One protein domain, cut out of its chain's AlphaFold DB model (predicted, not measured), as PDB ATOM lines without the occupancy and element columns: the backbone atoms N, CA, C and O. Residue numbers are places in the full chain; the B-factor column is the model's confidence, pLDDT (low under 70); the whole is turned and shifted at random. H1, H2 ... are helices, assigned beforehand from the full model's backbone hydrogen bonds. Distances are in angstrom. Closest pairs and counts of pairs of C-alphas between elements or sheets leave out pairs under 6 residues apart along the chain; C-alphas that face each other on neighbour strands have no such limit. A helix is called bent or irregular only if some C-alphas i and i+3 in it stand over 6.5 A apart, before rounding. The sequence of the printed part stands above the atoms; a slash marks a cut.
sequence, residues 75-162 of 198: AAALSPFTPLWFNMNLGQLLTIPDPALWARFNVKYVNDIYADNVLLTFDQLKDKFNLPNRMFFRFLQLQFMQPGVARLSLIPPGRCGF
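This is residues 75 to 162 of the 198 residues of an uncharacterized protein of Xenopus laevis (UniProt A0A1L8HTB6). Short helices joined by loops make an elongated body with H3 near its middle, H1 off to one side of H3, H2, H4 and H5 toward one end, and the last residues of the unnamed tail, residues 145 to 162, running out to the other end. The 88 printed residues hold five named helices, H1 to H5 in order, and no named strand; the class is all helix, with 36 residues in named elements, under half. It is compact, radius of gyration of the C-alphas 12.8 A, spanning 42 by 26 by 20 A.

H1, residues 88 to 93, 8.5 A long, begins at C-alpha 88 (-10.684, 42.944, -49.544); it is irregular, C-alphas 89 and 92 being 8.6 A apart. H2 is residues 99 to 104, 8.8 A; H3, residues 110 to 113, 5.6 A. Residues 114 to 115 pair antiparallel with 118 to 119. H4 is residues 122 to 129, 10.3 A. H5, residues 133 to 144, 18.0 A, ends at C-alpha 144 (-16.999, 43.264, -32.117) and is only just irregular, C-alphas 134 and 137 being 6.9 A apart.

H1 and H5 are close but not clearly touching, closest C-alphas Leu 93 and Leu 142, 7.4 A. So are H3 and H4, closest C-alphas Ile 113 and Leu 125, 7.2 A, and H4 and H5, closest C-alphas Phe 122 and Phe 136, 6.8 A, at a steep tilt of 62 degrees, opposite ways. H2 is apart from the other helices. Every O i to N i+4 pair is within hydrogen-bond range in H2 and H4, 6 of 8 in H5, and 0 of 2 in H1, where 2 of 3 O i to N i+3 pairs are; H3 is too short for such a pair.

The C-alphas farthest apart, Arg 134 and Phe 162, are 43.0 A apart. The printed part has no cut, and no link is long. The pLDDT is under 70 in residues 75 to 77 and 145 to 162.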
ATOM      1  N   ALA A  75      -8.762  60.056 -44.236       49.59
ATOM      2  CA  ALA A  75      -9.727  59.054 -43.775       49.59
ATOM      3  C   ALA A  75     -10.333  58.188 -44.896       49.59
ATOM      4  O   ALA A  75     -10.868  58.681 -45.883       49.59
ATOM      5  N   ALA A  76     -10.264  56.869 -44.702       55.53
ATOM      6  CA  ALA A  76     -10.823  55.818 -45.547       55.53
ATOM      7  C   ALA A  76     -12.363  55.909 -45.646       55.53
ATOM      8  O   ALA A  76     -13.096  55.092 -45.087       55.53
ATOM      9  N   ALA A  77     -12.858  56.941 -46.324       61.75
ATOM     10  CA  ALA A  77     -14.271  57.171 -46.544       61.75
ATOM     11  C   ALA A  77     -14.786  56.117 -47.526       61.75
ATOM     12  O   ALA A  77     -14.552  56.188 -48.732       61.75
ATOM     13  N   LEU A  78     -15.455  55.096 -46.995       70.88
ATOM     14  CA  LEU A  78     -16.132  54.112 -47.825       70.88
ATOM     15  C   LEU A  78     -17.313  54.778 -48.523       70.88
ATOM     16  O   LEU A  78     -18.101  55.500 -47.908       70.88
ATOM     17  N   SER A  79     -17.472  54.481 -49.809       75.88
ATOM     18  CA  SER A  79     -18.704  54.821 -50.509       75.88
ATOM     19  C   SER A  79     -19.882  54.082 -49.853       75.88
ATOM     20  O   SER A  79     -19.732  52.901 -49.517       75.88
ATOM     21  N   PRO A  80     -21.063  54.705 -49.705       76.31
ATOM     22  CA  PRO A  80     -22.259  54.027 -49.193       76.31
ATOM     23  C   PRO A  80     -22.642  52.787 -50.018       76.31
ATOM     24  O   PRO A  80     -23.182  51.823 -49.476       76.31
ATOM     25  N   PHE A  81     -22.292  52.773 -51.307       77.81
ATOM     26  CA  PHE A  81     -22.537  51.663 -52.236       77.81
ATOM     27  C   PHE A  81     -21.406  50.633 -52.269       77.81
ATOM     28  O   PHE A  81     -21.367  49.764 -53.142       77.81
ATOM     29  N   THR A  82     -20.459  50.723 -51.340       83.25
ATOM     30  CA  THR A  82     -19.402  49.726 -51.218       83.25
ATOM     31  C   THR A  82     -20.032  48.393 -50.801       83.25
ATOM     32  O   THR A  82     -20.768  48.363 -49.810       83.25
ATOM     33  N   PRO A  83     -19.782  47.286 -51.520       85.12
ATOM     34  CA  PRO A  83     -20.260  45.979 -51.104       85.12
ATOM     35  C   PRO A  83     -19.569  45.578 -49.799       85.12
ATOM     36  O   PRO A  83     -18.353  45.729 -49.652       85.12
ATOM     37  N   LEU A  84     -20.354  45.054 -48.862       85.31
ATOM     38  CA  LEU A  84     -19.859  44.501 -47.601       85.31
ATOM     39  C   LEU A  84     -19.091  43.204 -47.838       85.31
ATOM     40  O   LEU A  84     -18.043  42.958 -47.248       85.31
ATOM     41  N   TRP A  85     -19.641  42.369 -48.717       85.00
ATOM     42  CA  TRP A  85     -19.180  41.008 -48.936       85.00
ATOM     43  C   TRP A  85     -18.160  40.950 -50.066       85.00
ATOM     44  O   TRP A  85     -18.306  41.619 -51.090       85.00
ATOM     45  N   PHE A  86     -17.146  40.096 -49.897       77.38
ATOM     46  CA  PHE A  86     -16.070  39.877 -50.873       77.38
ATOM     47  C   PHE A  86     -15.268  41.139 -51.231       77.38
ATOM     48  O   PHE A  86     -14.687  41.225 -52.315       77.38
ATOM     49  N   ASN A  87     -15.211  42.108 -50.318       78.75
ATOM     50  CA  ASN A  87     -14.398  43.305 -50.459       78.75
ATOM     51  C   ASN A  87     -13.121  43.164 -49.624       78.75
ATOM     52  O   ASN A  87     -13.189  43.105 -48.398       78.75
ATOM     53  N   MET A  88     -11.952  43.107 -50.270       72.81
ATOM     54  CA  MET A  88     -10.684  42.944 -49.544       72.81
ATOM     55  C   MET A  88     -10.249  44.223 -48.824       72.81
ATOM     56  O   MET A  88      -9.523  44.132 -47.836       72.81
ATOM     57  N   ASN A  89     -10.770  45.390 -49.226       71.62
ATOM     58  CA  ASN A  89     -10.597  46.630 -48.463       71.62
ATOM     59  C   ASN A  89     -11.279  46.545 -47.086       71.62
ATOM     60  O   ASN A  89     -10.915  47.270 -46.167       71.62
ATOM     61  N   LEU A  90     -12.246  45.633 -46.932       77.25
ATOM     62  CA  LEU A  90     -12.932  45.320 -45.682       77.25
ATOM     63  C   LEU A  90     -12.513  43.936 -45.189       77.25
ATOM     64  O   LEU A  90     -13.355  43.078 -44.936       77.25
ATOM     65  N   GLY A  91     -11.203  43.711 -45.045       73.44
ATOM     66  CA  GLY A  91     -10.645  42.415 -44.643       73.44
ATOM     67  C   GLY A  91     -11.284  41.828 -43.376       73.44
ATOM     68  O   GLY A  91     -11.515  40.626 -43.302       73.44
ATOM     69  N   GLN A  92     -11.676  42.682 -42.429       76.56
ATOM     70  CA  GLN A  92     -12.395  42.302 -41.207       76.56
ATOM     71  C   GLN A  92     -13.810  41.741 -41.434       76.56
ATOM     72  O   GLN A  92     -14.339  41.072 -40.562       76.56
ATOM     73  N   LEU A  93     -14.447  42.015 -42.576       77.62
ATOM     74  CA  LEU A  93     -15.757  41.453 -42.921       77.62
ATOM     75  C   LEU A  93     -15.634  40.105 -43.641       77.62
ATOM     76  O   LEU A  93     -16.615  39.372 -43.737       77.62
ATOM     77  N   LEU A  94     -14.440  39.750 -44.134       76.69
ATOM     78  CA  LEU A  94     -14.201  38.467 -44.805       76.69
ATOM     79  C   LEU A  94     -14.241  37.278 -43.838       76.69
ATOM     80  O   LEU A  94     -14.458  36.148 -44.266       76.69
ATOM     81  N   THR A  95     -14.037  37.523 -42.547       80.12
ATOM     82  CA  THR A  95     -14.090  36.524 -41.470       80.12
ATOM     83  C   THR A  95     -15.518  36.203 -41.022       80.12
ATOM     84  O   THR A  95     -15.717  35.276 -40.237       80.12
ATOM     85  N   ILE A  96     -16.521  36.944 -41.505       82.19
ATOM     86  CA  ILE A  96     -17.917  36.759 -41.108       82.19
ATOM     87  C   ILE A  96     -18.501  35.525 -41.809       82.19
ATOM     88  O   ILE A  96     -18.423  35.415 -43.036       82.19
ATOM     89  N   PRO A  97     -19.139  34.608 -41.060       78.56
ATOM     90  CA  PRO A  97     -19.725  33.408 -41.636       78.56
ATOM     91  C   PRO A  97     -20.978  33.708 -42.475       78.56
ATOM     92  O   PRO A  97     -21.833  34.524 -42.121       78.56
ATOM     93  N   ASP A  98     -21.108  32.958 -43.569       84.75
ATOM     94  CA  ASP A  98     -22.217  32.951 -44.530       84.75
ATOM     95  C   ASP A  98     -22.648  34.334 -45.064       84.75
ATOM     96  O   ASP A  98     -23.795  34.753 -44.866       84.75
ATOM     97  N   PRO A  99     -21.800  35.029 -45.841       85.75
ATOM     98  CA  PRO A  99     -22.203  36.250 -46.551       85.75
ATOM     99  C   PRO A  99     -23.440  36.034 -47.444       85.75
ATOM    100  O   PRO A  99     -24.266  36.929 -47.611       85.75
ATOM    101  N   ALA A 100     -23.626  34.816 -47.963       87.19
ATOM    102  CA  ALA A 100     -24.804  34.441 -48.744       87.19
ATOM    103  C   ALA A 100     -26.114  34.543 -47.943       87.19
ATOM    104  O   ALA A 100     -27.159  34.862 -48.510       87.19
ATOM    105  N   LEU A 101     -26.076  34.291 -46.632       90.69
ATOM    106  CA  LEU A 101     -27.248  34.398 -45.771       90.69
ATOM    107  C   LEU A 101     -27.656  35.866 -45.590       90.69
ATOM    108  O   LEU A 101     -28.833  36.184 -45.704       90.69
ATOM    109  N   TRP A 102     -26.692  36.761 -45.376       90.19
ATOM    110  CA  TRP A 102     -26.944  38.201 -45.297       90.19
ATOM    111  C   TRP A 102     -27.478  38.769 -46.613       90.19
ATOM    112  O   TRP A 102     -28.467  39.502 -46.618       90.19
ATOM    113  N   ALA A 103     -26.892  38.349 -47.737       88.81
ATOM    114  CA  ALA A 103     -27.352  38.744 -49.064       88.81
ATOM    115  C   ALA A 103     -28.797  38.290 -49.354       88.81
ATOM    116  O   ALA A 103     -29.526  39.006 -50.038       88.81
ATOM    117  N   ARG A 104     -29.245  37.146 -48.805       90.75
ATOM    118  CA  ARG A 104     -30.648  36.687 -48.905       90.75
ATOM    119  C   ARG A 104     -31.638  37.618 -48.204       90.75
ATOM    120  O   ARG A 104     -32.774  37.708 -48.648       90.75
ATOM    121  N   PHE A 105     -31.208  38.315 -47.154       91.12
ATOM    122  CA  PHE A 105     -31.998  39.353 -46.479       91.12
ATOM    123  C   PHE A 105     -31.771  40.747 -47.072       91.12
ATOM    124  O   PHE A 105     -32.118  41.747 -46.456       91.12
ATOM    125  N   ASN A 106     -31.181  40.823 -48.269       89.75
ATOM    126  CA  ASN A 106     -30.896  42.064 -48.979       89.75
ATOM    127  C   ASN A 106     -29.939  43.025 -48.246       89.75
ATOM    128  O   ASN A 106     -29.910  44.211 -48.549       89.75
ATOM    129  N   VAL A 107     -29.119  42.512 -47.321       90.94
ATOM    130  CA  VAL A 107     -28.038  43.275 -46.686       90.94
ATOM    131  C   VAL A 107     -26.776  43.074 -47.519       90.94
ATOM    132  O   VAL A 107     -26.135  42.020 -47.439       90.94
ATOM    133  N   LYS A 108     -26.436  44.046 -48.371       89.94
ATOM    134  CA  LYS A 108     -25.353  43.911 -49.367       89.94
ATOM    135  C   LYS A 108     -24.310  45.020 -49.281       89.94
ATOM    136  O   LYS A 108     -23.135  44.758 -49.550       89.94
ATOM    137  N   TYR A 109     -24.717  46.228 -48.914       88.56
ATOM    138  CA  TYR A 109     -23.908  47.441 -48.982       88.56
ATOM    139  C   TYR A 109     -23.650  48.044 -47.606       88.56
ATOM    140  O   TYR A 109     -24.385  47.799 -46.652       88.56
ATOM    141  N   VAL A 110     -22.611  48.872 -47.492       86.38
ATOM    142  CA  VAL A 110     -22.281  49.532 -46.219       86.38
ATOM    143  C   VAL A 110     -23.442  50.403 -45.722       86.38
ATOM    144  O   VAL A 110     -23.765  50.353 -44.538       86.38
ATOM    145  N   ASN A 111     -24.141  51.103 -46.619       87.81
ATOM    146  CA  ASN A 111     -25.335  51.896 -46.292       87.81
ATOM    147  C   ASN A 111     -26.533  51.068 -45.779       87.81
ATOM    148  O   ASN A 111     -27.503  51.612 -45.252       87.81
ATOM    149  N   ASP A 112     -26.504  49.743 -45.935       89.06
ATOM    150  CA  ASP A 112     -27.556  48.886 -45.388       89.06
ATOM    151  C   ASP A 112     -27.399  48.710 -43.876       89.06
ATOM    152  O   ASP A 112     -28.405  48.600 -43.178       89.06
ATOM    153  N   ILE A 113     -26.157  48.721 -43.378       88.81
ATOM    154  CA  ILE A 113     -25.813  48.470 -41.970       88.81
ATOM    155  C   ILE A 113     -25.487  49.765 -41.219       88.81
ATOM    156  O   ILE A 113     -25.665  49.838 -40.007       88.81
ATOM    157  N   TYR A 114     -25.037  50.801 -41.919       86.25
ATOM    158  CA  TYR A 114     -24.681  52.080 -41.320       86.25
ATOM    159  C   TYR A 114     -25.613  53.186 -41.809       86.25
ATOM    160  O   TYR A 114     -25.882  53.291 -43.003       86.25
ATOM    161  N   ALA A 115     -26.035  54.044 -40.885       84.94
ATOM    162  CA  ALA A 115     -26.735  55.292 -41.163       84.94
ATOM    163  C   ALA A 115     -25.994  56.434 -40.458       84.94
ATOM    164  O   ALA A 115     -25.630  56.302 -39.293       84.94
ATOM    165  N   ASP A 116     -25.715  57.529 -41.167       79.56
ATOM    166  CA  ASP A 116     -25.034  58.714 -40.617       79.56
ATOM    167  C   ASP A 116     -23.723  58.408 -39.864       79.56
ATOM    168  O   ASP A 116     -23.415  59.002 -38.834       79.56
ATOM    169  N   ASN A 117     -22.924  57.471 -40.393       74.19
ATOM    170  CA  ASN A 117     -21.667  56.979 -39.794       74.19
ATOM    171  C   ASN A 117     -21.835  56.192 -38.489       74.19
ATOM    172  O   ASN A 117     -20.844  55.873 -37.828       74.19
ATOM    173  N   VAL A 118     -23.066  55.847 -38.129       83.25
ATOM    174  CA  VAL A 118     -23.399  55.043 -36.959       83.25
ATOM    175  C   VAL A 118     -23.890  53.678 -37.425       83.25
ATOM    176  O   VAL A 118     -24.678  53.559 -38.363       83.25
ATOM    177  N   LEU A 119     -23.387  52.624 -36.785       86.00
ATOM    178  CA  LEU A 119     -23.871  51.267 -37.004       86.00
ATOM    179  C   LEU A 119     -25.319  51.174 -36.498       86.00
ATOM    180  O   LEU A 119     -25.582  51.502 -35.341       86.00
ATOM    181  N   LEU A 120     -26.244  50.726 -37.347       89.75
ATOM    182  CA  LEU A 120     -27.637  50.516 -36.959       89.75
ATOM    183  C   LEU A 120     -27.735  49.459 -35.857       89.75
ATOM    184  O   LEU A 120     -26.973  48.488 -35.837       89.75
ATOM    185  N   THR A 121     -28.701  49.622 -34.952       92.56
ATOM    186  CA  THR A 121     -28.976  48.598 -33.938       92.56
ATOM    187  C   THR A 121     -29.597  47.360 -34.581       92.56
ATOM    188  O   THR A 121     -30.177  47.419 -35.670       92.56
ATOM    189  N   PHE A 122     -29.501  46.213 -33.902       93.00
ATOM    190  CA  PHE A 122     -30.104  44.984 -34.415       93.00
ATOM    191  C   PHE A 122     -31.618  45.118 -34.613       93.00
ATOM    192  O   PHE A 122     -32.132  44.611 -35.604       93.00
ATOM    193  N   ASP A 123     -32.312  45.830 -33.722       94.31
ATOM    194  CA  ASP A 123     -33.756  46.056 -33.838       94.31
ATOM    195  C   ASP A 123     -34.093  46.878 -35.090       94.31
ATOM    196  O   ASP A 123     -34.948  46.479 -35.872       94.31
ATOM    197  N   GLN A 124     -33.331  47.940 -35.375       94.25
ATOM    198  CA  GLN A 124     -33.500  48.733 -36.601       94.25
ATOM    199  C   GLN A 124     -33.249  47.905 -37.868       94.25
ATOM    200  O   GLN A 124     -33.987  48.004 -38.847       94.25
ATOM    201  N   LEU A 125     -32.206  47.071 -37.861       92.69
ATOM    202  CA  LEU A 125     -31.898  46.162 -38.966       92.69
ATOM    203  C   LEU A 125     -32.978  45.090 -39.139       92.69
ATOM    204  O   LEU A 125     -33.323  44.728 -40.266       92.69
ATOM    205  N   LYS A 126     -33.519  44.590 -38.031       94.19
ATOM    206  CA  LYS A 126     -34.609  43.624 -38.014       94.19
ATOM    207  C   LYS A 126     -35.884  44.221 -38.588       94.19
ATOM    208  O   LYS A 126     -36.483  43.570 -39.436       94.19
ATOM    209  N   ASP A 127     -36.236  45.442 -38.213       94.56
ATOM    210  CA  ASP A 127     -37.414  46.130 -38.738       94.56
ATOM    211  C   ASP A 127     -37.249  46.474 -40.227       94.56
ATOM    212  O   ASP A 127     -38.180  46.319 -41.016       94.56
ATOM    213  N   LYS A 128     -36.039  46.871 -40.648       93.69
ATOM    214  CA  LYS A 128     -35.745  47.256 -42.039       93.69
ATOM    215  C   LYS A 128     -35.675  46.068 -43.007       93.69
ATOM    216  O   LYS A 128     -36.116  46.189 -44.147       93.69
ATOM    217  N   PHE A 129     -35.109  44.934 -42.584       93.25
ATOM    218  CA  PHE A 129     -34.824  43.784 -43.459       93.25
ATOM    219  C   PHE A 129     -35.549  42.489 -43.057       93.25
ATOM    220  O   PHE A 129     -35.297  41.437 -43.646       93.25
ATOM    221  N   ASN A 130     -36.447  42.541 -42.067       93.56
ATOM    222  CA  ASN A 130     -37.149  41.378 -41.509       93.56
ATOM    223  C   ASN A 130     -36.188  40.255 -41.067       93.56
ATOM    224  O   ASN A 130     -36.400  39.071 -41.352       93.56
ATOM    225  N   LEU A 131     -35.097  40.620 -40.384       93.12
ATOM    226  CA  LEU A 131     -34.079  39.655 -39.963       93.12
ATOM    227  C   LEU A 131     -34.596  38.737 -38.841       93.12
ATOM    228  O   LEU A 131     -35.158  39.204 -37.849       93.12
ATOM    229  N   PRO A 132     -34.353  37.419 -38.919       93.88
ATOM    230  CA  PRO A 132     -34.734  36.509 -37.850       93.88
ATOM    231  C   PRO A 132     -33.797  36.663 -36.645       93.88
ATOM    232  O   PRO A 132     -32.591  36.843 -36.807       93.88
ATOM    233  N   ASN A 133     -34.314  36.470 -35.427       93.50
ATOM    234  CA  ASN A 133     -33.548  36.619 -34.175       93.50
ATOM    235  C   ASN A 133     -32.266  35.762 -34.119       93.50
ATOM    236  O   ASN A 133     -31.291  36.147 -33.484       93.50
ATOM    237  N   ARG A 134     -32.216  34.631 -34.839       91.75
ATOM    238  CA  ARG A 134     -31.003  33.795 -34.963       91.75
ATOM    239  C   ARG A 134     -29.795  34.528 -35.571       91.75
ATOM    240  O   ARG A 134     -28.671  34.061 -35.428       91.75
ATOM    241  N   MET A 135     -30.018  35.651 -36.259       89.88
ATOM    242  CA  MET A 135     -28.964  36.500 -36.827       89.88
ATOM    243  C   MET A 135     -28.285  37.394 -35.787       89.88
ATOM    244  O   MET A 135     -27.225  37.940 -36.081       89.88
ATOM    245  N   PHE A 136     -28.846  37.523 -34.582       91.38
ATOM    246  CA  PHE A 136     -28.349  38.441 -33.557       91.38
ATOM    247  C   PHE A 136     -26.877  38.201 -33.206       91.38
ATOM    248  O   PHE A 136     -26.075  39.126 -33.222       91.38
ATOM    249  N   PHE A 137     -26.476  36.945 -32.997       89.62
ATOM    250  CA  PHE A 137     -25.075  36.620 -32.706       89.62
ATOM    251  C   PHE A 137     -24.122  37.002 -33.844       89.62
ATOM    252  O   PHE A 137     -22.998  37.428 -33.592       89.62
ATOM    253  N   ARG A 138     -24.571  36.902 -35.098       88.69
ATOM    254  CA  ARG A 138     -23.772  37.304 -36.265       88.69
ATOM    255  C   ARG A 138     -23.677  38.822 -36.377       88.69
ATOM    256  O   ARG A 138     -22.644  39.346 -36.775       88.69
ATOM    257  N   PHE A 139     -24.738  39.528 -35.999       89.62
ATOM    258  CA  PHE A 139     -24.698  40.980 -35.858       89.62
ATOM    259  C   PHE A 139     -23.710  41.413 -34.766       89.62
ATOM    260  O   PHE A 139     -22.919  42.324 -34.983       89.62
ATOM    261  N   LEU A 140     -23.664  40.718 -33.628       87.75
ATOM    262  CA  LEU A 140     -22.653  41.004 -32.607       87.75
ATOM    263  C   LEU A 140     -21.230  40.797 -33.141       87.75
ATOM    264  O   LEU A 140     -20.355  41.609 -32.859       87.75
ATOM    265  N   GLN A 141     -20.992  39.770 -33.965       86.69
ATOM    266  CA  GLN A 141     -19.690  39.584 -34.621       86.69
ATOM    267  C   GLN A 141     -19.297  40.793 -35.482       86.69
ATOM    268  O   GLN A 141     -18.146  41.216 -35.414       86.69
ATOM    269  N   LEU A 142     -20.240  41.392 -36.225       82.31
ATOM    270  CA  LEU A 142     -20.007  42.639 -36.972       82.31
ATOM    271  C   LEU A 142     -19.563  43.785 -36.054       82.31
ATOM    272  O   LEU A 142     -18.637  44.513 -36.396       82.31
ATOM    273  N   GLN A 143     -20.207  43.932 -34.894       81.44
ATOM    274  CA  GLN A 143     -19.919  44.998 -33.932       81.44
ATOM    275  C   GLN A 143     -18.562  44.803 -33.237       81.44
ATOM    276  O   GLN A 143     -17.767  45.735 -33.143       81.44
ATOM    277  N   PHE A 144     -18.263  43.582 -32.789       71.44
ATOM    278  CA  PHE A 144     -16.999  43.264 -32.117       71.44
ATOM    279  C   PHE A 144     -15.794  43.278 -33.062       71.44
ATOM    280  O   PHE A 144     -14.676  43.503 -32.607       71.44
ATOM    281  N   MET A 145     -16.004  43.086 -34.368       64.75
ATOM    282  CA  MET A 145     -14.960  43.198 -35.393       64.75
ATOM    283  C   MET A 145     -14.639  44.641 -35.807       64.75
ATOM    284  O   MET A 145     -13.883  44.841 -36.753       64.75
ATOM    285  N   GLN A 146     -15.117  45.653 -35.077       62.72
ATOM    286  CA  GLN A 146     -14.733  47.053 -35.286       62.72
ATOM    287  C   GLN A 146     -13.536  47.579 -34.444       62.72
ATOM    288  O   GLN A 146     -13.503  48.797 -34.225       62.72
ATOM    289  N   PRO A 147     -12.533  46.803 -33.954       45.31
ATOM    290  CA  PRO A 147     -11.477  47.362 -33.111       45.31
ATOM    291  C   PRO A 147     -10.477  48.150 -33.978       45.31
ATOM    292  O   PRO A 147      -9.420  47.654 -34.351       45.31
ATOM    293  N   GLY A 148     -10.843  49.377 -34.353       47.28
ATOM    294  CA  GLY A 148     -10.046  50.271 -35.202       47.28
ATOM    295  C   GLY A 148     -10.842  51.059 -36.245       47.28
ATOM    296  O   GLY A 148     -10.283  51.921 -36.911       47.28
ATOM    297  N   VAL A 149     -12.149  50.812 -36.376       48.09
ATOM    298  CA  VAL A 149     -13.003  51.392 -37.437       48.09
ATOM    299  C   VAL A 149     -13.785  52.605 -36.914       48.09
ATOM    300  O   VAL A 149     -14.790  53.041 -37.475       48.09
ATOM    301  N   ALA A 150     -13.292  53.193 -35.821       39.25
ATOM    302  CA  ALA A 150     -13.688  54.522 -35.401       39.25
ATOM    303  C   ALA A 150     -13.388  55.480 -36.562       39.25
ATOM    304  O   ALA A 150     -12.235  55.835 -36.799       39.25
ATOM    305  N   ARG A 151     -14.459  55.899 -37.249       44.09
ATOM    306  CA  ARG A 151     -14.516  56.800 -38.414       44.09
ATOM    307  C   ARG A 151     -14.481  56.125 -39.789       44.09
ATOM    308  O   ARG A 151     -13.760  56.565 -40.679       44.09
ATOM    309  N   LEU A 152     -15.378  55.168 -40.032       46.88
ATOM    310  CA  LEU A 152     -15.998  55.116 -41.361       46.88
ATOM    311  C   LEU A 152     -16.867  56.356 -41.527       46.88
ATOM    312  O   LEU A 152     -18.034  56.373 -41.151       46.88
ATOM    313  N   SER A 153     -16.272  57.422 -42.049       47.09
ATOM    314  CA  SER A 153     -17.042  58.523 -42.601       47.09
ATOM    315  C   SER A 153     -17.640  58.043 -43.922       47.09
ATOM    316  O   SER A 153     -16.987  58.096 -44.963       47.09
ATOM    317  N   LEU A 154     -18.865  57.527 -43.883       47.34
ATOM    318  CA  LEU A 154     -19.718  57.476 -45.056       47.34
ATOM    319  C   LEU A 154     -19.880  58.888 -45.585       47.34
ATOM    320  O   LEU A 154     -20.139  59.845 -44.850       47.34
ATOM    321  N   ILE A 155     -19.733  58.996 -46.893       48.03
ATOM    322  CA  ILE A 155     -20.131  60.186 -47.621       48.03
ATOM    323  C   ILE A 155     -21.668  60.213 -47.561       48.03
ATOM    324  O   ILE A 155     -22.290  59.257 -48.032       48.03
ATOM    325  N   PRO A 156     -22.301  61.248 -46.975       37.72
ATOM    326  CA  PRO A 156     -23.756  61.340 -46.939       37.72
ATOM    327  C   PRO A 156     -24.332  61.263 -48.362       37.72
ATOM    328  O   PRO A 156     -23.801  61.945 -49.249       37.72
ATOM    329  N   PRO A 157     -25.415  60.500 -48.608       38.62
ATOM    330  CA  PRO A 157     -26.109  60.509 -49.892       38.62
ATOM    331  C   PRO A 157     -26.771  61.883 -50.073       38.62
ATOM    332  O   PRO A 157     -27.836  62.154 -49.536       38.62
ATOM    333  N   GLY A 158     -26.074  62.800 -50.742       36.56
ATOM    334  CA  GLY A 158     -26.460  64.216 -50.854       36.56
ATOM    335  C   GLY A 158     -25.340  65.198 -50.499       36.56
ATOM    336  O   GLY A 158     -25.408  66.364 -50.872       36.56
ATOM    337  N   ARG A 159     -24.256  64.723 -49.869       36.72
ATOM    338  CA  ARG A 159     -22.943  65.384 -49.877       36.72
ATOM    339  C   ARG A 159     -21.976  64.621 -50.782       36.72
ATOM    340  O   ARG A 159     -20.828  64.391 -50.422       36.72
ATOM    341  N   CYS A 160     -22.384  64.355 -52.022       37.06
ATOM    342  CA  CYS A 160     -21.455  64.723 -53.085       37.06
ATOM    343  C   CYS A 160     -21.414  66.247 -53.023       37.06
ATOM    344  O   CYS A 160     -22.204  66.929 -53.666       37.06
ATOM    345  N   GLY A 161     -20.565  66.791 -52.149       34.03
ATOM    346  CA  GLY A 161     -20.140  68.153 -52.356       34.03
ATOM    347  C   GLY A 161     -19.605  68.169 -53.779       34.03
ATOM    348  O   GLY A 161     -18.579  67.558 -54.063       34.03
ATOM    349  N   PHE A 162     -20.293  68.878 -54.667       35.69
ATOM    350  CA  PHE A 162     -19.574  69.874 -55.435       35.69
ATOM    351  C   PHE A 162     -18.689  70.565 -54.402       35.69
ATOM    352  O   PHE A 162     -19.178  71.330 -53.569       35.69
TER     353      PHE A 162